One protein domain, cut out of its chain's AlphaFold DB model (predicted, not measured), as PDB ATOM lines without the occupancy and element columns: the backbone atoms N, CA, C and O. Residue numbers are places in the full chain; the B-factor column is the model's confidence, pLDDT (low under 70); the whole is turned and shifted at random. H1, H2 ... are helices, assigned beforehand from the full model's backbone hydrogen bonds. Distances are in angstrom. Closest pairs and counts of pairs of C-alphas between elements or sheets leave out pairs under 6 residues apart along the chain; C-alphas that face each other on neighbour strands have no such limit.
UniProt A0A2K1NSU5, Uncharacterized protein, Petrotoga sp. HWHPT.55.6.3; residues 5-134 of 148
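What this domain is: This is residues 5 to 134 of the 148 residues of an uncharacterized protein of Petrotoga sp. HWHPT.55.6.3 (UniProt A0A2K1NSU5). Two small groups of helices, H1 to H4 and H6 to H8, make one flat body, loosely joined where H2 comes close to H6 and H8. Residues 123 to 134, of which 127 to 134 belong to H9, stick out as a tail at one end, while H5 lies far out at the other, on the loop between the groups. The printed part has 130 residues with nine named helices, H1 to H9 in order, and no named strand: all helix. It is only just compact, close to loose, with a radius of gyration of the C-alphas of 16.6 A and spans of 62 by 40 by 20 A.

Where its parts are: Find C-alpha 5 at (-24.922, 14.880, 34.299), where H1, residues 5 to 12, begins. Next come H2, 16 to 26, 15.3 A long, H3, 35 to 47, 18.7 A, H4, 49 to 53, and H5, 57 to 61. Then read H6, 73 to 80, H7, 84 to 93, 14.2 A, H8, 110 to 123, 20.0 A, and H9, 127 to 134, ending at (20.952, 19.036, 39.778).

How they stand to each other: H4 touches H1 at the C-alphas of Phe 11 and Leu 52, 6.1 A apart, and H2 at those of Lys 19 and Leu 53, 6.0 A. H2 and H3 form a hairpin at a shallow tilt of 25 degrees; they only just touch, with 3 pairs of C-alphas within 8 A, the closest Leu 26 and Ile 42, 7.6 A. H2 is close to but not clearly touching H8, the closest C-alphas being Phe 25 and Asn 114, 7.8 A. H7 is about perpendicular to H6, 76 degrees, touching at C-alphas 77 and 84, 5.3 A, and to H8, 87 degrees, touching at C-alphas 90 and 117, 6.9 A. Every O i to N i+4 pair is within hydrogen-bond range in H1, H2, H4, H6 and H7, against 6 of 9 in H3, 8 of 10 in H8, 2 of 4 in H9 and 0 of 1 in H5, which has 1 of 2 O i to N i+3 pairs.

The domain as a whole: The C-alphas of Asn 61 and Ile 134, the two farthest apart, are 62.1 A apart. The printed part has no cut; the links H5 to H6 and H7 to H8 are long. pLDDT is under 70 at residues 35, 37, 57 to 67 and 118 to 134.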
ATOM      1  N   HIS A   5     -23.727  14.044  34.434       77.50
ATOM      2  CA  HIS A   5     -24.922  14.880  34.299       77.50
ATOM      3  C   HIS A   5     -24.585  16.363  34.065       77.50
ATOM      4  O   HIS A   5     -25.334  17.062  33.387       77.50
ATOM      5  N   GLU A   6     -23.454  16.850  34.597       80.44
ATOM      6  CA  GLU A   6     -23.004  18.231  34.390       80.44
ATOM      7  C   GLU A   6     -22.539  18.395  32.947       80.44
ATOM      8  O   GLU A   6     -22.885  19.378  32.301       80.44
ATOM      9  N   LEU A   7     -21.834  17.393  32.409       81.56
ATOM     10  CA  LEU A   7     -21.459  17.350  30.997       81.56
ATOM     11  C   LEU A   7     -22.689  17.393  30.093       81.56
ATOM     12  O   LEU A   7     -22.767  18.257  29.227       81.56
ATOM     13  N   LEU A   8     -23.671  16.515  30.310       80.44
ATOM     14  CA  LEU A   8     -24.880  16.486  29.484       80.44
ATOM     15  C   LEU A   8     -25.639  17.818  29.532       80.44
ATOM     16  O   LEU A   8     -26.051  18.311  28.486       80.44
ATOM     17  N   SER A   9     -25.749  18.436  30.712       80.38
ATOM     18  CA  SER A   9     -26.375  19.754  30.864       80.38
ATOM     19  C   SER A   9     -25.588  20.875  30.182       80.38
ATOM     20  O   SER A   9     -26.191  21.808  29.667       80.38
ATOM     21  N   ILE A  10     -24.253  20.824  30.173       82.31
ATOM     22  CA  ILE A  10     -23.447  21.820  29.454       82.31
ATOM     23  C   ILE A  10     -23.607  21.620  27.943       82.31
ATOM     24  O   ILE A  10     -23.713  22.594  27.206       82.31
ATOM     25  N   PHE A  11     -23.620  20.373  27.465       84.19
ATOM     26  CA  PHE A  11     -23.715  20.066  26.039       84.19
ATOM     27  C   PHE A  11     -25.122  20.260  25.465       84.19
ATOM     28  O   PHE A  11     -25.215  20.604  24.288       84.19
ATOM     29  N   SER A  12     -26.199  20.067  26.234       79.56
ATOM     30  CA  SER A  12     -27.582  20.239  25.750       79.56
ATOM     31  C   SER A  12     -27.838  21.633  25.191       79.56
ATOM     32  O   SER A  12     -28.557  21.789  24.209       79.56
ATOM     33  N   ASP A  13     -27.187  22.633  25.775       77.12
ATOM     34  CA  ASP A  13     -27.463  24.039  25.502       77.12
ATOM     35  C   ASP A  13     -26.572  24.614  24.379       77.12
ATOM     36  O   ASP A  13     -26.728  25.764  23.953       77.12
ATOM     37  N   LEU A  14     -25.625  23.818  23.867       81.12
ATOM     38  CA  LEU A  14     -24.641  24.244  22.875       81.12
ATOM     39  C   LEU A  14     -25.054  23.886  21.444       81.12
ATOM     40  O   LEU A  14     -25.479  22.776  21.143       81.12
ATOM     41  N   LYS A  15     -24.793  24.811  20.512       80.31
ATOM     42  CA  LYS A  15     -24.848  24.521  19.071       80.31
ATOM     43  C   LYS A  15     -23.747  23.532  18.655       80.31
ATOM     44  O   LYS A  15     -22.680  23.546  19.282       80.31
ATOM     45  N   PRO A  16     -23.916  22.785  17.543       83.94
ATOM     46  CA  PRO A  16     -22.971  21.751  17.099       83.94
ATOM     47  C   PRO A  16     -21.508  22.209  17.086       83.94
ATOM     48  O   PRO A  16     -20.640  21.587  17.693       83.94
ATOM     49  N   LYS A  17     -21.239  23.391  16.516       83.94
ATOM     50  CA  LYS A  17     -19.887  23.971  16.454       83.94
ATOM     51  C   LYS A  17     -19.246  24.185  17.832       83.94
ATOM     52  O   LYS A  17     -18.036  24.043  17.977       83.94
ATOM     53  N   ASN A  18     -20.024  24.577  18.842       85.00
ATOM     54  CA  ASN A  18     -19.501  24.795  20.192       85.00
ATOM     55  C   ASN A  18     -19.417  23.484  20.988       85.00
ATOM     56  O   ASN A  18     -18.469  23.337  21.760       85.00
ATOM     57  N   LYS A  19     -20.323  22.522  20.745       87.81
ATOM     58  CA  LYS A  19     -20.204  21.146  21.254       87.81
ATOM     59  C   LYS A  19     -18.874  20.527  20.828       87.81
ATOM     60  O   LYS A  19     -18.131  20.044  21.674       87.81
ATOM     61  N   GLU A  20     -18.512  20.632  19.548       88.75
ATOM     62  CA  GLU A  20     -17.233  20.118  19.037       88.75
ATOM     63  C   GLU A  20     -16.018  20.765  19.711       88.75
ATOM     64  O   GLU A  20     -15.058  20.081  20.062       88.75
ATOM     65  N   VAL A  21     -16.037  22.087  19.907       88.38
ATOM     66  CA  VAL A  21     -14.927  22.807  20.552       88.38
ATOM     67  C   VAL A  21     -14.756  22.360  22.003       88.38
ATOM     68  O   VAL A  21     -13.627  22.099  22.422       88.38
ATOM     69  N   LEU A  22     -15.853  22.255  22.756       90.19
ATOM     70  CA  LEU A  22     -15.816  21.789  24.139       90.19
ATOM     71  C   LEU A  22     -15.395  20.317  24.221       90.19
ATOM     72  O   LEU A  22     -14.521  19.981  25.014       90.19
ATOM     73  N   TYR A  23     -15.944  19.458  23.362       91.81
ATOM     74  CA  TYR A  23     -15.568  18.049  23.286       91.81
ATOM     75  C   TYR A  23     -14.069  17.894  23.037       91.81
ATOM     76  O   TYR A  23     -13.380  17.261  23.829       91.81
ATOM     77  N   ASN A  24     -13.539  18.540  21.995       90.06
ATOM     78  CA  ASN A  24     -12.118  18.472  21.645       90.06
ATOM     79  C   ASN A  24     -11.209  19.020  22.750       90.06
ATOM     80  O   ASN A  24     -10.084  18.546  22.914       90.06
ATOM     81  N   PHE A  25     -11.684  20.010  23.508       89.19
ATOM     82  CA  PHE A  25     -10.996  20.472  24.704       89.19
ATOM     83  C   PHE A  25     -10.962  19.380  25.779       89.19
ATOM     84  O   PHE A  25      -9.886  19.051  26.267       89.19
ATOM     85  N   LEU A  26     -12.097  18.767  26.107       89.88
ATOM     86  CA  LEU A  26     -12.187  17.771  27.175       89.88
ATOM     87  C   LEU A  26     -11.514  16.433  26.823       89.88
ATOM     88  O   LEU A  26     -10.897  15.827  27.688       89.88
ATOM     89  N   VAL A  27     -11.544  15.962  25.575       90.38
ATOM     90  CA  VAL A  27     -10.877  14.690  25.219       90.38
ATOM     91  C   VAL A  27      -9.367  14.812  25.037       90.38
ATOM     92  O   VAL A  27      -8.685  13.811  24.818       90.38
ATOM     93  N   ASN A  28      -8.813  16.024  25.091       87.81
ATOM     94  CA  ASN A  28      -7.379  16.225  24.963       87.81
ATOM     95  C   ASN A  28      -6.681  15.847  26.283       87.81
ATOM     96  O   ASN A  28      -6.876  16.532  27.285       87.81
ATOM     97  N   PRO A  29      -5.778  14.844  26.311       82.38
ATOM     98  CA  PRO A  29      -5.081  14.456  27.543       82.38
ATOM     99  C   PRO A  29      -4.245  15.589  28.147       82.38
ATOM    100  O   PRO A  29      -3.962  15.608  29.342       82.38
ATOM    101  N   LYS A  30      -3.841  16.571  27.327       82.44
ATOM    102  CA  LYS A  30      -3.126  17.763  27.795       82.44
ATOM    103  C   LYS A  30      -4.032  18.735  28.535       82.44
ATOM    104  O   LYS A  30      -3.516  19.712  29.063       82.44
ATOM    105  N   THR A  31      -5.341  18.532  28.575       80.81
ATOM    106  CA  THR A  31      -6.262  19.404  29.311       80.81
ATOM    107  C   THR A  31      -6.063  19.287  30.811       80.81
ATOM    108  O   THR A  31      -6.160  20.279  31.521       80.81
ATOM    109  N   TYR A  32      -5.594  18.142  31.281       82.94
ATOM    110  CA  TYR A  32      -5.592  17.806  32.696       82.94
ATOM    111  C   TYR A  32      -4.175  17.589  33.250       82.94
ATOM    112  O   TYR A  32      -3.194  17.547  32.494       82.94
ATOM    113  N   GLU A  33      -4.052  17.506  34.573       72.69
ATOM    114  CA  GLU A  33      -2.772  17.331  35.276       72.69
ATOM    115  C   GLU A  33      -2.495  15.868  35.687       72.69
ATOM    116  O   GLU A  33      -1.372  15.397  35.486       72.69
ATOM    117  N   ASN A  34      -3.499  15.129  36.183       73.69
ATOM    118  CA  ASN A  34      -3.344  13.773  36.735       73.69
ATOM    119  C   ASN A  34      -3.673  12.628  35.750       73.69
ATOM    120  O   ASN A  34      -4.809  12.173  35.690       73.69
ATOM    121  N   LYS A  35      -2.672  12.130  35.010       69.38
ATOM    122  CA  LYS A  35      -2.828  11.194  33.869       69.38
ATOM    123  C   LYS A  35      -3.634   9.912  34.114       69.38
ATOM    124  O   LYS A  35      -4.292   9.487  33.175       69.38
ATOM    125  N   GLU A  36      -3.582   9.312  35.299       70.88
ATOM    126  CA  GLU A  36      -4.177   7.983  35.532       70.88
ATOM    127  C   GLU A  36      -5.711   8.034  35.614       70.88
ATOM    128  O   GLU A  36      -6.389   7.285  34.923       70.88
ATOM    129  N   GLU A  37      -6.269   8.981  36.372       67.44
ATOM    130  CA  GLU A  37      -7.726   9.144  36.540       67.44
ATOM    131  C   GLU A  37      -8.408   9.690  35.266       67.44
ATOM    132  O   GLU A  37      -9.599   9.501  35.024       67.44
ATOM    133  N   ILE A  38      -7.630  10.333  34.394       81.31
ATOM    134  CA  ILE A  38      -8.121  10.931  33.150       81.31
ATOM    135  C   ILE A  38      -8.383   9.888  32.064       81.31
ATOM    136  O   ILE A  38      -9.220  10.131  31.196       81.31
ATOM    137  N   GLU A  39      -7.657   8.768  32.036       83.50
ATOM    138  CA  GLU A  39      -7.801   7.793  30.947       83.50
ATOM    139  C   GLU A  39      -9.213   7.203  30.914       83.50
ATOM    140  O   GLU A  39      -9.828   7.160  29.846       83.50
ATOM    141  N   GLU A  40      -9.756   6.861  32.085       84.38
ATOM    142  CA  GLU A  40     -11.138   6.400  32.242       84.38
ATOM    143  C   GLU A  40     -12.138   7.489  31.839       84.38
ATOM    144  O   GLU A  40     -13.046   7.240  31.046       84.38
ATOM    145  N   PHE A  41     -11.931   8.730  32.290       86.31
ATOM    146  CA  PHE A  41     -12.799   9.853  31.933       86.31
ATOM    147  C   PHE A  41     -12.811  10.140  30.422       86.31
ATOM    148  O   PHE A  41     -13.871  10.311  29.820       86.31
ATOM    149  N   ILE A  42     -11.644  10.149  29.771       88.56
ATOM    150  CA  ILE A  42     -11.535  10.330  28.317       88.56
ATOM    151  C   ILE A  42     -12.196   9.169  27.575       88.56
ATOM    152  O   ILE A  42     -12.789   9.388  26.517       88.56
ATOM    153  N   GLN A  43     -12.083   7.945  28.089       89.88
ATOM    154  CA  GLN A  43     -12.729   6.787  27.487       89.88
ATOM    155  C   GLN A  43     -14.258   6.911  27.551       89.88
ATOM    156  O   GLN A  43     -14.905   6.762  26.517       89.88
ATOM    157  N   ILE A  44     -14.810   7.325  28.697       89.81
ATOM    158  CA  ILE A  44     -16.242   7.635  28.845       89.81
ATOM    159  C   ILE A  44     -16.670   8.720  27.849       89.81
ATOM    160  O   ILE A  44     -17.657   8.552  27.137       89.81
ATOM    161  N   LEU A  45     -15.909   9.815  27.725       90.81
ATOM    162  CA  LEU A  45     -16.222  10.879  26.763       90.81
ATOM    163  C   LEU A  45     -16.250  10.372  25.315       90.81
ATOM    164  O   LEU A  45     -17.093  10.808  24.535       90.81
ATOM    165  N   LYS A  46     -15.339   9.465  24.944       92.06
ATOM    166  CA  LYS A  46     -15.312   8.866  23.602       92.06
ATOM    167  C   LYS A  46     -16.509   7.958  23.351       92.06
ATOM    168  O   LYS A  46     -17.033   7.975  22.243       92.06
ATOM    169  N   GLU A  47     -16.917   7.180  24.348       92.81
ATOM    170  CA  GLU A  47     -18.088   6.302  24.264       92.81
ATOM    171  C   GLU A  47     -19.382   7.111  24.152       92.81
ATOM    172  O   GLU A  47     -20.239   6.789  23.337       92.81
ATOM    173  N   MET A  48     -19.473   8.223  24.882       91.12
ATOM    174  CA  MET A  48     -20.613   9.142  24.847       91.12
ATOM    175  C   MET A  48     -20.545  10.170  23.712       91.12
ATOM    176  O   MET A  48     -21.350  11.098  23.677       91.12
ATOM    177  N   LYS A  49     -19.567  10.078  22.804       92.00
ATOM    178  CA  LYS A  49     -19.316  11.119  21.799       92.00
ATOM    179  C   LYS A  49     -20.570  11.447  20.993       92.00
ATOM    180  O   LYS A  49     -20.873  12.624  20.811       92.00
ATOM    181  N   ASP A  50     -21.268  10.424  20.513       88.81
ATOM    182  CA  ASP A  50     -22.434  10.610  19.654       88.81
ATOM    183  C   ASP A  50     -23.590  11.260  20.429       88.81
ATOM    184  O   ASP A  50     -24.219  12.178  19.913       88.81
ATOM    185  N   ASP A  51     -23.778  10.898  21.702       87.56
ATOM    186  CA  ASP A  51     -24.782  11.507  22.583       87.56
ATOM    187  C   ASP A  51     -24.446  12.966  22.926       87.56
ATOM    188  O   ASP A  51     -25.305  13.847  22.896       87.56
ATOM    189  N   LEU A  52     -23.176  13.260  23.226       88.44
ATOM    190  CA  LEU A  52     -22.722  14.614  23.555       88.44
ATOM    191  C   LEU A  52     -22.859  15.554  22.352       88.44
ATOM    192  O   LEU A  52     -23.280  16.711  22.489       88.44
ATOM    193  N   LEU A  53     -22.503  15.060  21.165       89.06
ATOM    194  CA  LEU A  53     -22.547  15.815  19.917       89.06
ATOM    195  C   LEU A  53     -23.922  15.791  19.242       89.06
ATOM    196  O   LEU A  53     -24.119  16.553  18.294       89.06
ATOM    197  N   TYR A  54     -24.868  14.993  19.745       86.06
ATOM    198  CA  TYR A  54     -26.230  14.934  19.231       86.06
ATOM    199  C   TYR A  54     -26.866  16.324  19.205       86.06
ATOM    200  O   TYR A  54     -26.789  17.091  20.171       86.06
ATOM    201  N   TYR A  55     -27.493  16.655  18.086       76.62
ATOM    202  CA  TYR A  55     -28.214  17.900  17.889       76.62
ATOM    203  C   TYR A  55     -29.463  17.598  17.078       76.62
ATOM    204  O   TYR A  55     -29.377  16.975  16.023       76.62
ATOM    205  N   ASP A  56     -30.602  18.038  17.593       73.62
ATOM    206  CA  ASP A  56     -31.874  17.948  16.898       73.62
ATOM    207  C   ASP A  56     -32.112  19.268  16.146       73.62
ATOM    208  O   ASP A  56     -32.091  20.355  16.733       73.62
ATOM    209  N   GLU A  57     -32.278  19.170  14.826       65.00
ATOM    210  CA  GLU A  57     -32.467  20.307  13.917       65.00
ATOM    211  C   GLU A  57     -33.745  21.102  14.244       65.00
ATOM    212  O   GLU A  57     -33.829  22.293  13.938       65.00
ATOM    213  N   GLU A  58     -34.714  20.509  14.955       60.53
ATOM    214  CA  GLU A  58     -35.931  21.205  15.398       60.53
ATOM    215  C   GLU A  58     -35.655  22.353  16.399       60.53
ATOM    216  O   GLU A  58     -36.491  23.244  16.585       60.53
ATOM    217  N   PHE A  59     -34.453  22.404  16.988       59.41
ATOM    218  CA  PHE A  59     -34.015  23.464  17.904       59.41
ATOM    219  C   PHE A  59     -33.454  24.716  17.201       59.41
ATOM    220  O   PHE A  59     -33.113  25.695  17.875       59.41
ATOM    221  N   ASP A  60     -33.423  24.758  15.862       57.50
ATOM    222  CA  ASP A  60     -32.937  25.911  15.082       57.50
ATOM    223  C   ASP A  60     -33.751  27.205  15.292       57.50
ATOM    224  O   ASP A  60     -33.261  28.304  15.014       57.50
ATOM    225  N   ASN A  61     -34.956  27.108  15.865       55.09
ATOM    226  CA  ASN A  61     -35.788  28.262  16.225       55.09
ATOM    227  C   ASN A  61     -35.353  28.972  17.523       55.09
ATOM    228  O   ASN A  61     -35.899  30.027  17.866       55.09
ATOM    229  N   ILE A  62     -34.361  28.446  18.250       56.84
ATOM    230  CA  ILE A  62     -33.705  29.184  19.331       56.84
ATOM    231  C   ILE A  62     -32.784  30.212  18.662       56.84
ATOM    232  O   ILE A  62     -31.722  29.871  18.139       56.84
ATOM    233  N   GLY A  63     -33.232  31.475  18.633       49.84
ATOM    234  CA  GLY A  63     -32.547  32.573  17.941       49.84
ATOM    235  C   GLY A  63     -31.045  32.651  18.238       49.84
ATOM    236  O   GLY A  63     -30.595  32.159  19.269       49.84
ATOM    237  N   GLU A  64     -30.287  33.301  17.343       48.41
ATOM    238  CA  GLU A  64     -28.815  33.470  17.301       48.41
ATOM    239  C   GLU A  64     -28.141  34.092  18.550       48.41
ATOM    240  O   GLU A  64     -27.104  34.748  18.472       48.41
ATOM    241  N   LYS A  65     -28.645  33.862  19.759       47.94
ATOM    242  CA  LYS A  65     -27.775  33.755  20.920       47.94
ATOM    243  C   LYS A  65     -26.954  32.488  20.725       47.94
ATOM    244  O   LYS A  65     -27.292  31.431  21.242       47.94
ATOM    245  N   GLU A  66     -25.880  32.593  19.945       54.56
ATOM    246  CA  GLU A  66     -24.722  31.719  20.104       54.56
ATOM    247  C   GLU A  66     -24.537  31.527  21.612       54.56
ATOM    248  O   GLU A  66     -24.225  32.492  22.310       54.56
ATOM    249  N   GLN A  67     -24.819  30.343  22.157       63.47
ATOM    250  CA  GLN A  67     -24.476  30.070  23.545       63.47
ATOM    251  C   GLN A  67     -22.959  29.965  23.570       63.47
ATOM    252  O   GLN A  67     -22.353  28.957  23.194       63.47
ATOM    253  N   LYS A  68     -22.345  31.123  23.800       73.25
ATOM    254  CA  LYS A  68     -20.910  31.315  23.735       73.25
ATOM    255  C   LYS A  68     -20.289  30.514  24.875       73.25
ATOM    256  O   LYS A  68     -20.864  30.425  25.956       73.25
ATOM    257  N   LEU A  69     -19.134  29.909  24.610       85.19
ATOM    258  CA  LEU A  69     -18.422  29.017  25.531       85.19
ATOM    259  C   LEU A  69     -17.764  29.823  26.653       85.19
ATOM    260  O   LEU A  69     -16.550  30.013  26.676       85.19
ATOM    261  N   TYR A  70     -18.597  30.386  27.516       89.25
ATOM    262  CA  TYR A  70     -18.235  31.369  28.517       89.25
ATOM    263  C   TYR A  70     -18.267  30.727  29.888       89.25
ATOM    264  O   TYR A  70     -19.324  30.362  30.391       89.25
ATOM    265  N   PHE A  71     -17.098  30.625  30.500       90.50
ATOM    266  CA  PHE A  71     -16.917  29.886  31.739       90.50
ATOM    267  C   PHE A  71     -16.333  30.779  32.820       90.50
ATOM    268  O   PHE A  71     -15.536  31.682  32.551       90.50
ATOM    269  N   THR A  72     -16.722  30.533  34.065       92.88
ATOM    270  CA  THR A  72     -16.075  31.165  35.211       92.88
ATOM    271  C   THR A  72     -14.723  30.507  35.493       92.88
ATOM    272  O   THR A  72     -14.415  29.416  35.016       92.88
ATOM    273  N   GLN A  73     -13.905  31.140  36.338       92.81
ATOM    274  CA  GLN A  73     -12.650  30.532  36.806       92.81
ATOM    275  C   GLN A  73     -12.882  29.199  37.526       92.81
ATOM    276  O   GLN A  73     -12.020  28.326  37.478       92.81
ATOM    277  N   LYS A  74     -14.027  29.060  38.209       91.19
ATOM    278  CA  LYS A  74     -14.398  27.831  38.908       91.19
ATOM    279  C   LYS A  74     -14.708  26.724  37.905       91.19
ATOM    280  O   LYS A  74     -14.189  25.630  38.062       91.19
ATOM    281  N   ASP A  75     -15.460  27.030  36.854       90.75
ATOM    282  CA  ASP A  75     -15.804  26.045  35.823       90.75
ATOM    283  C   ASP A  75     -14.549  25.583  35.072       90.75
ATOM    284  O   ASP A  75     -14.333  24.388  34.896       90.75
ATOM    285  N   LEU A  76     -13.662  26.520  34.706       91.25
ATOM    286  CA  LEU A  76     -12.366  26.207  34.093       91.25
ATOM    287  C   LEU A  76     -11.492  25.333  35.003       91.25
ATOM    288  O   LEU A  76     -10.849  24.403  34.521       91.25
ATOM    289  N   ALA A  77     -11.483  25.603  36.310       90.00
ATOM    290  CA  ALA A  77     -10.758  24.802  37.294       90.00
ATOM    291  C   ALA A  77     -11.315  23.372  37.375       90.00
ATOM    292  O   ALA A  77     -10.548  22.415  37.301       90.00
ATOM    293  N   THR A  78     -12.641  23.220  37.433       88.00
ATOM    294  CA  THR A  78     -13.304  21.908  37.433       88.00
ATOM    295  C   THR A  78     -13.029  21.128  36.146       88.00
ATOM    296  O   THR A  78     -12.703  19.946  36.214       88.00
ATOM    297  N   MET A  79     -13.121  21.782  34.981       86.19
ATOM    298  CA  MET A  79     -12.909  21.152  33.669       86.19
ATOM    299  C   MET A  79     -11.467  20.713  33.423       86.19
ATOM    300  O   MET A  79     -11.235  19.752  32.702       86.19
ATOM    301  N   THR A  80     -10.494  21.436  33.970       85.88
ATOM    302  CA  THR A  80      -9.064  21.130  33.784       85.88
ATOM    303  C   THR A  80      -8.487  20.278  34.909       85.88
ATOM    304  O   THR A  80      -7.312  19.920  34.850       85.88
ATOM    305  N   ASP A  81      -9.298  19.972  35.926       84.31
ATOM    306  CA  ASP A  81      -8.865  19.364  37.182       84.31
ATOM    307  C   ASP A  81      -7.679  20.118  37.817       84.31
ATOM    308  O   ASP A  81      -6.680  19.549  38.248       84.31
ATOM    309  N   GLN A  82      -7.763  21.451  37.817       86.12
ATOM    310  CA  GLN A  82      -6.738  22.328  38.380       86.12
ATOM    311  C   GLN A  82      -7.272  23.159  39.536       86.12
ATOM    312  O   GLN A  82      -8.463  23.438  39.660       86.12
ATOM    313  N   SER A  83      -6.359  23.653  40.374       89.25
ATOM    314  CA  SER A  83      -6.725  24.643  41.383       89.25
ATOM    315  C   SER A  83      -7.187  25.953  40.728       89.25
ATOM    316  O   SER A  83      -6.594  26.421  39.752       89.25
ATOM    317  N   ILE A  84      -8.175  26.623  41.331       92.44
ATOM    318  CA  ILE A  84      -8.621  27.965  40.903       92.44
ATOM    319  C   ILE A  84      -7.438  28.946  40.835       92.44
ATOM    320  O   ILE A  84      -7.373  29.788  39.941       92.44
ATOM    321  N   ARG A  85      -6.459  28.812  41.742       90.75
ATOM    322  CA  ARG A  85      -5.241  29.636  41.761       90.75
ATOM    323  C   ARG A  85      -4.394  29.446  40.500       90.75
ATOM    324  O   ARG A  85      -3.831  30.419  40.002       90.75
ATOM    325  N   THR A  86      -4.313  28.223  39.979       89.25
ATOM    326  CA  THR A  86      -3.616  27.929  38.721       89.25
ATOM    327  C   THR A  86      -4.314  28.630  37.558       89.25
ATOM    328  O   THR A  86      -3.664  29.365  36.823       89.25
ATOM    329  N   ILE A  87      -5.641  28.511  37.457       92.50
ATOM    330  CA  ILE A  87      -6.435  29.194  36.421       92.50
ATOM    331  C   ILE A  87      -6.273  30.715  36.501       92.50
ATOM    332  O   ILE A  87      -6.019  31.371  35.492       92.50
ATOM    333  N   GLN A  88      -6.338  31.289  37.704       92.25
ATOM    334  CA  GLN A  88      -6.104  32.719  37.925       92.25
ATOM    335  C   GLN A  88      -4.728  33.172  37.441       92.25
ATOM    336  O   GLN A  88      -4.612  34.240  36.838       92.25
ATOM    337  N   ARG A  89      -3.689  32.368  37.694       89.06
ATOM    338  CA  ARG A  89      -2.333  32.649  37.220       89.06
ATOM    339  C   ARG A  89      -2.285  32.669  35.691       89.06
ATOM    340  O   ARG A  89      -1.780  33.637  35.140       89.06
ATOM    341  N   ILE A  90      -2.878  31.672  35.029       88.50
ATOM    342  CA  ILE A  90      -2.949  31.591  33.560       88.50
ATOM    343  C   ILE A  90      -3.652  32.824  32.985       88.50
ATOM    344  O   ILE A  90      -3.126  33.473  32.085       88.50
ATOM    345  N   ILE A  91      -4.811  33.190  33.532       91.12
ATOM    346  CA  ILE A  91      -5.570  34.367  33.090       91.12
ATOM    347  C   ILE A  91      -4.731  35.641  33.220       91.12
ATOM    348  O   ILE A  91      -4.653  36.430  32.279       91.12
ATOM    349  N   LYS A  92      -4.069  35.827  34.368       89.50
ATOM    350  CA  LYS A  92      -3.280  37.029  34.653       89.50
ATOM    351  C   LYS A  92      -2.009  37.117  33.806       89.50
ATOM    352  O   LYS A  92      -1.721  38.180  33.273       89.50
ATOM    353  N   GLU A  93      -1.247  36.033  33.691       87.44
ATOM    354  CA  GLU A  93       0.027  36.010  32.955       87.44
ATOM    355  C   GLU A  93      -0.160  36.208  31.449       87.44
ATOM    356  O   GLU A  93       0.712  36.775  30.797       87.44
ATOM    357  N   ASN A  94      -1.300  35.773  30.905       85.56
ATOM    358  CA  ASN A  94      -1.607  35.901  29.481       85.56
ATOM    359  C   ASN A  94      -2.523  37.092  29.153       85.56
ATOM    360  O   ASN A  94      -2.903  37.252  27.999       85.56
ATOM    361  N   ASN A  95      -2.867  37.929  30.139       88.38
ATOM    362  CA  ASN A  95      -3.769  39.078  29.980       88.38
ATOM    363  C   ASN A  95      -5.124  38.719  29.333       88.38
ATOM    364  O   ASN A  95      -5.643  39.480  28.515       88.38
ATOM    365  N   ILE A  96      -5.698  37.568  29.701       91.06
ATOM    366  CA  ILE A  96      -7.007  37.132  29.193       91.06
ATOM    367  C   ILE A  96      -8.085  38.008  29.831       91.06
ATOM    368  O   ILE A  96      -8.260  38.015  31.056       91.06
ATOM    369  N   ASN A  97      -8.819  38.742  29.001       91.88
ATOM    370  CA  ASN A  97      -9.841  39.657  29.482       91.88
ATOM    371  C   ASN A  97     -11.172  38.924  29.699       91.88
ATOM    372  O   ASN A  97     -11.560  38.087  28.887       91.88
ATOM    373  N   PRO A  98     -11.910  39.231  30.778       94.00
ATOM    374  CA  PRO A  98     -13.263  38.727  30.920       94.00
ATOM    375  C   PRO A  98     -14.171  39.391  29.883       94.00
ATOM    376  O   PRO A  98     -14.034  40.581  29.596       94.00
ATOM    377  N   ILE A  99     -15.160  38.656  29.384       91.75
ATOM    378  CA  ILE A  99     -16.142  39.193  28.425       91.75
ATOM    379  C   ILE A  99     -17.043  40.248  29.082       91.75
ATOM    380  O   ILE A  99     -17.572  41.138  28.419       91.75
ATOM    381  N   ASN A 100     -17.223  40.163  30.401       92.50
ATOM    382  CA  ASN A 100     -18.061  41.056  31.195       92.50
ATOM    383  C   ASN A 100     -17.235  41.846  32.233       92.50
ATOM    384  O   ASN A 100     -17.415  41.665  33.443       92.50
ATOM    385  N   PRO A 101     -16.332  42.747  31.798       89.31
ATOM    386  CA  PRO A 101     -15.505  43.511  32.722       89.31
ATOM    387  C   PRO A 101     -16.378  44.320  33.692       89.31
ATOM    388  O   PRO A 101     -17.369  44.943  33.311       89.31
ATOM    389  N   GLY A 102     -16.025  44.278  34.978       88.19
ATOM    390  CA  GLY A 102     -16.732  45.008  36.034       88.19
ATOM    391  C   GLY A 102     -18.013  44.350  36.561       88.19
ATOM    392  O   GLY A 102     -18.613  44.890  37.487       88.19
ATOM    393  N   ARG A 103     -18.429  43.181  36.045       90.81
ATOM    394  CA  ARG A 103     -19.586  42.425  36.562       90.81
ATOM    395  C   ARG A 103     -19.161  41.052  37.070       90.81
ATOM    396  O   ARG A 103     -18.431  40.342  36.394       90.81
ATOM    397  N   LYS A 104     -19.618  40.673  38.265       90.00
ATOM    398  CA  LYS A 104     -19.358  39.345  38.843       90.00
ATOM    399  C   LYS A 104     -20.583  38.425  38.669       90.00
ATOM    400  O   LYS A 104     -21.696  38.934  38.783       90.00
ATOM    401  N   PRO A 105     -20.392  37.105  38.465       90.62
ATOM    402  CA  PRO A 105     -19.101  36.439  38.253       90.62
ATOM    403  C   PRO A 105     -18.473  36.825  36.902       90.62
ATOM    404  O   PRO A 105     -19.179  37.204  35.972       90.62
ATOM    405  N   LEU A 106     -17.138  36.787  36.822       93.50
ATOM    406  CA  LEU A 106     -16.410  37.048  35.577       93.50
ATOM    407  C   LEU A 106     -16.449  35.801  34.694       93.50
ATOM    408  O   LEU A 106     -16.182  34.701  35.186       93.50
ATOM    409  N   TYR A 107     -16.722  35.999  33.409       92.88
ATOM    410  CA  TYR A 107     -16.749  34.953  32.395       92.88
ATOM    411  C   TYR A 107     -15.610  35.130  31.400       92.88
ATOM    412  O   TYR A 107     -15.285  36.254  31.008       92.88
ATOM    413  N   TYR A 108     -15.044  34.010  30.970       93.00
ATOM    414  CA  TYR A 108     -13.915  33.929  30.051       93.00
ATOM    415  C   TYR A 108     -14.276  33.046  28.859       93.00
ATOM    416  O   TYR A 108     -14.953  32.031  29.023       93.00
ATOM    417  N   ASP A 109     -13.829  33.436  27.667       90.88
ATOM    418  CA  ASP A 109     -14.061  32.677  26.439       90.88
ATOM    419  C   ASP A 109     -13.154  31.439  26.411       90.88
ATOM    420  O   ASP A 109     -11.931  31.552  26.530       90.88
ATOM    421  N   LEU A 110     -13.740  30.248  26.252       89.94
ATOM    422  CA  LEU A 110     -12.990  28.991  26.223       89.94
ATOM    423  C   LEU A 110     -11.987  28.936  25.067       89.94
ATOM    424  O   LEU A 110     -10.900  28.397  25.237       89.94
ATOM    425  N   LYS A 111     -12.317  29.474  23.889       87.25
ATOM    426  CA  LYS A 111     -11.408  29.470  22.732       87.25
ATOM    427  C   LYS A 111     -10.201  30.356  23.008       87.25
ATOM    428  O   LYS A 111      -9.075  29.944  22.736       87.25
ATOM    429  N   GLU A 112     -10.431  31.538  23.576       87.81
ATOM    430  CA  GLU A 112      -9.351  32.436  23.993       87.81
ATOM    431  C   GLU A 112      -8.490  31.779  25.076       87.81
ATOM    432  O   GLU A 112      -7.274  31.686  24.922       87.81
ATOM    433  N   PHE A 113      -9.113  31.224  26.117       89.31
ATOM    434  CA  PHE A 113      -8.417  30.505  27.180       89.31
ATOM    435  C   PHE A 113      -7.573  29.337  26.648       89.31
ATOM    436  O   PHE A 113      -6.397  29.214  27.002       89.31
ATOM    437  N   ASN A 114      -8.130  28.523  25.749       84.81
ATOM    438  CA  ASN A 114      -7.466  27.356  25.166       84.81
ATOM    439  C   ASN A 114      -6.169  27.713  24.444       84.81
ATOM    440  O   ASN A 114      -5.184  26.980  24.568       84.81
ATOM    441  N   ASN A 115      -6.145  28.841  23.728       82.75
ATOM    442  CA  ASN A 115      -4.950  29.292  23.019       82.75
ATOM    443  C   ASN A 115      -3.761  29.435  23.977       82.75
ATOM    444  O   ASN A 115      -2.661  28.991  23.660       82.75
ATOM    445  N   TYR A 116      -3.985  29.975  25.173       78.44
ATOM    446  CA  TYR A 116      -2.921  30.215  26.146       78.44
ATOM    447  C   TYR A 116      -2.657  29.020  27.061       78.44
ATOM    448  O   TYR A 116      -1.500  28.730  27.376       78.44
ATOM    449  N   TYR A 117      -3.703  28.284  27.436       77.25
ATOM    450  CA  TYR A 117      -3.604  27.118  28.310       77.25
ATOM    451  C   TYR A 117      -2.632  26.062  27.757       77.25
ATOM    452  O   TYR A 117      -1.724  25.595  28.454       77.25
ATOM    453  N   PHE A 118      -2.742  25.736  26.465       68.56
ATOM    454  CA  PHE A 118      -1.849  24.762  25.830       68.56
ATOM    455  C   PHE A 118      -0.464  25.323  25.484       68.56
ATOM    456  O   PHE A 118       0.486  24.544  25.366       68.56
ATOM    457  N   ILE A 119      -0.315  26.645  25.338       63.16
ATOM    458  CA  ILE A 119       0.997  27.284  25.153       63.16
ATOM    459  C   ILE A 119       1.795  27.234  26.457       63.16
ATOM    460  O   ILE A 119       2.956  26.825  26.431       63.16
ATOM    461  N   GLN A 120       1.183  27.546  27.603       56.50
ATOM    462  CA  GLN A 120       1.872  27.441  28.890       56.50
ATOM    463  C   GLN A 120       2.340  26.011  29.178       56.50
ATOM    464  O   GLN A 120       3.485  25.837  29.583       56.50
ATOM    465  N   LYS A 121       1.541  24.978  28.861       55.78
ATOM    466  CA  LYS A 121       1.978  23.570  28.988       55.78
ATOM    467  C   LYS A 121       3.147  23.178  28.076       55.78
ATOM    468  O   LYS A 121       3.819  22.193  28.363       55.78
ATOM    469  N   LYS A 122       3.404  23.904  26.982       53.00
ATOM    470  CA  LYS A 122       4.620  23.714  26.167       53.00
ATOM    471  C   LYS A 122       5.846  24.395  26.786       53.00
ATOM    472  O   LYS A 122       6.961  23.956  26.528       53.00
ATOM    473  N   LEU A 123       5.638  25.460  27.561       45.81
ATOM    474  CA  LEU A 123       6.690  26.302  28.137       45.81
ATOM    475  C   LEU A 123       7.080  25.915  29.569       45.81
ATOM    476  O   LEU A 123       8.132  26.345  30.027       45.81
ATOM    477  N   THR A 124       6.286  25.101  30.268       46.19
ATOM    478  CA  THR A 124       6.690  24.445  31.517       46.19
ATOM    479  C   THR A 124       7.377  23.109  31.217       46.19
ATOM    480  O   THR A 124       6.700  22.086  31.081       46.19
ATOM    481  N   PRO A 125       8.722  23.040  31.139       44.47
ATOM    482  CA  PRO A 125       9.386  21.764  31.327       44.47
ATOM    483  C   PRO A 125       9.015  21.237  32.717       44.47
ATOM    484  O   PRO A 125       8.945  21.995  33.684       44.47
ATOM    485  N   SER A 126       8.763  19.931  32.799       44.41
ATOM    486  CA  SER A 126       8.651  19.180  34.050       44.41
ATOM    487  C   SER A 126       9.782  19.594  35.001       44.41
ATOM    488  O   SER A 126      10.920  19.143  34.858       44.41
ATOM    489  N   LEU A 127       9.477  20.449  35.982       43.91
ATOM    490  CA  LEU A 127      10.416  20.816  37.048       43.91
ATOM    491  C   LEU A 127      10.855  19.574  37.844       43.91
ATOM    492  O   LEU A 127      11.947  19.557  38.403       43.91
ATOM    493  N   LYS A 128      10.082  18.477  37.780       39.47
ATOM    494  CA  LYS A 128      10.451  17.177  38.358       39.47
ATOM    495  C   LYS A 128      11.683  16.533  37.702       39.47
ATOM    496  O   LYS A 128      12.388  15.794  38.375       39.47
ATOM    497  N   ASN A 129      11.998  16.829  36.437       42.75
ATOM    498  CA  ASN A 129      13.192  16.272  35.777       42.75
ATOM    499  C   ASN A 129      14.445  17.150  35.924       42.75
ATOM    500  O   ASN A 129      15.552  16.683  35.652       42.75
ATOM    501  N   GLN A 130      14.297  18.409  36.347       43.44
ATOM    502  CA  GLN A 130      15.436  19.308  36.553       43.44
ATOM    503  C   GLN A 130      16.051  19.144  37.950       43.44
ATOM    504  O   GLN A 130      17.272  19.190  38.074       43.44
ATOM    505  N   GLU A 131      15.255  18.822  38.975       40.06
ATOM    506  CA  GLU A 131      15.782  18.561  40.325       40.06
ATOM    507  C   GLU A 131      16.606  17.263  40.409       40.06
ATOM    508  O   GLU A 131      17.629  17.225  41.093       40.06
ATOM    509  N   ILE A 132      16.259  16.222  39.637       42.25
ATOM    510  CA  ILE A 132      17.018  14.955  39.625       42.25
ATOM    511  C   ILE A 132      18.413  15.135  38.996       42.25
ATOM    512  O   ILE A 132      19.384  14.519  39.444       42.25
ATOM    513  N   ASN A 133      18.546  16.008  37.994       40.41
ATOM    514  CA  ASN A 133      19.835  16.260  37.346       40.41
ATOM    515  C   ASN A 133      20.729  17.229  38.131       40.41
ATOM    516  O   ASN A 133      21.950  17.103  38.064       40.41
ATOM    517  N   ILE A 134      20.158  18.145  38.920       38.75
ATOM    518  CA  ILE A 134      20.952  19.036  39.778       38.75
ATOM    519  C   ILE A 134      21.533  18.257  40.969       38.75
ATOM    520  O   ILE A 134      22.708  18.424  41.285       38.75
TER     521      ILE A 134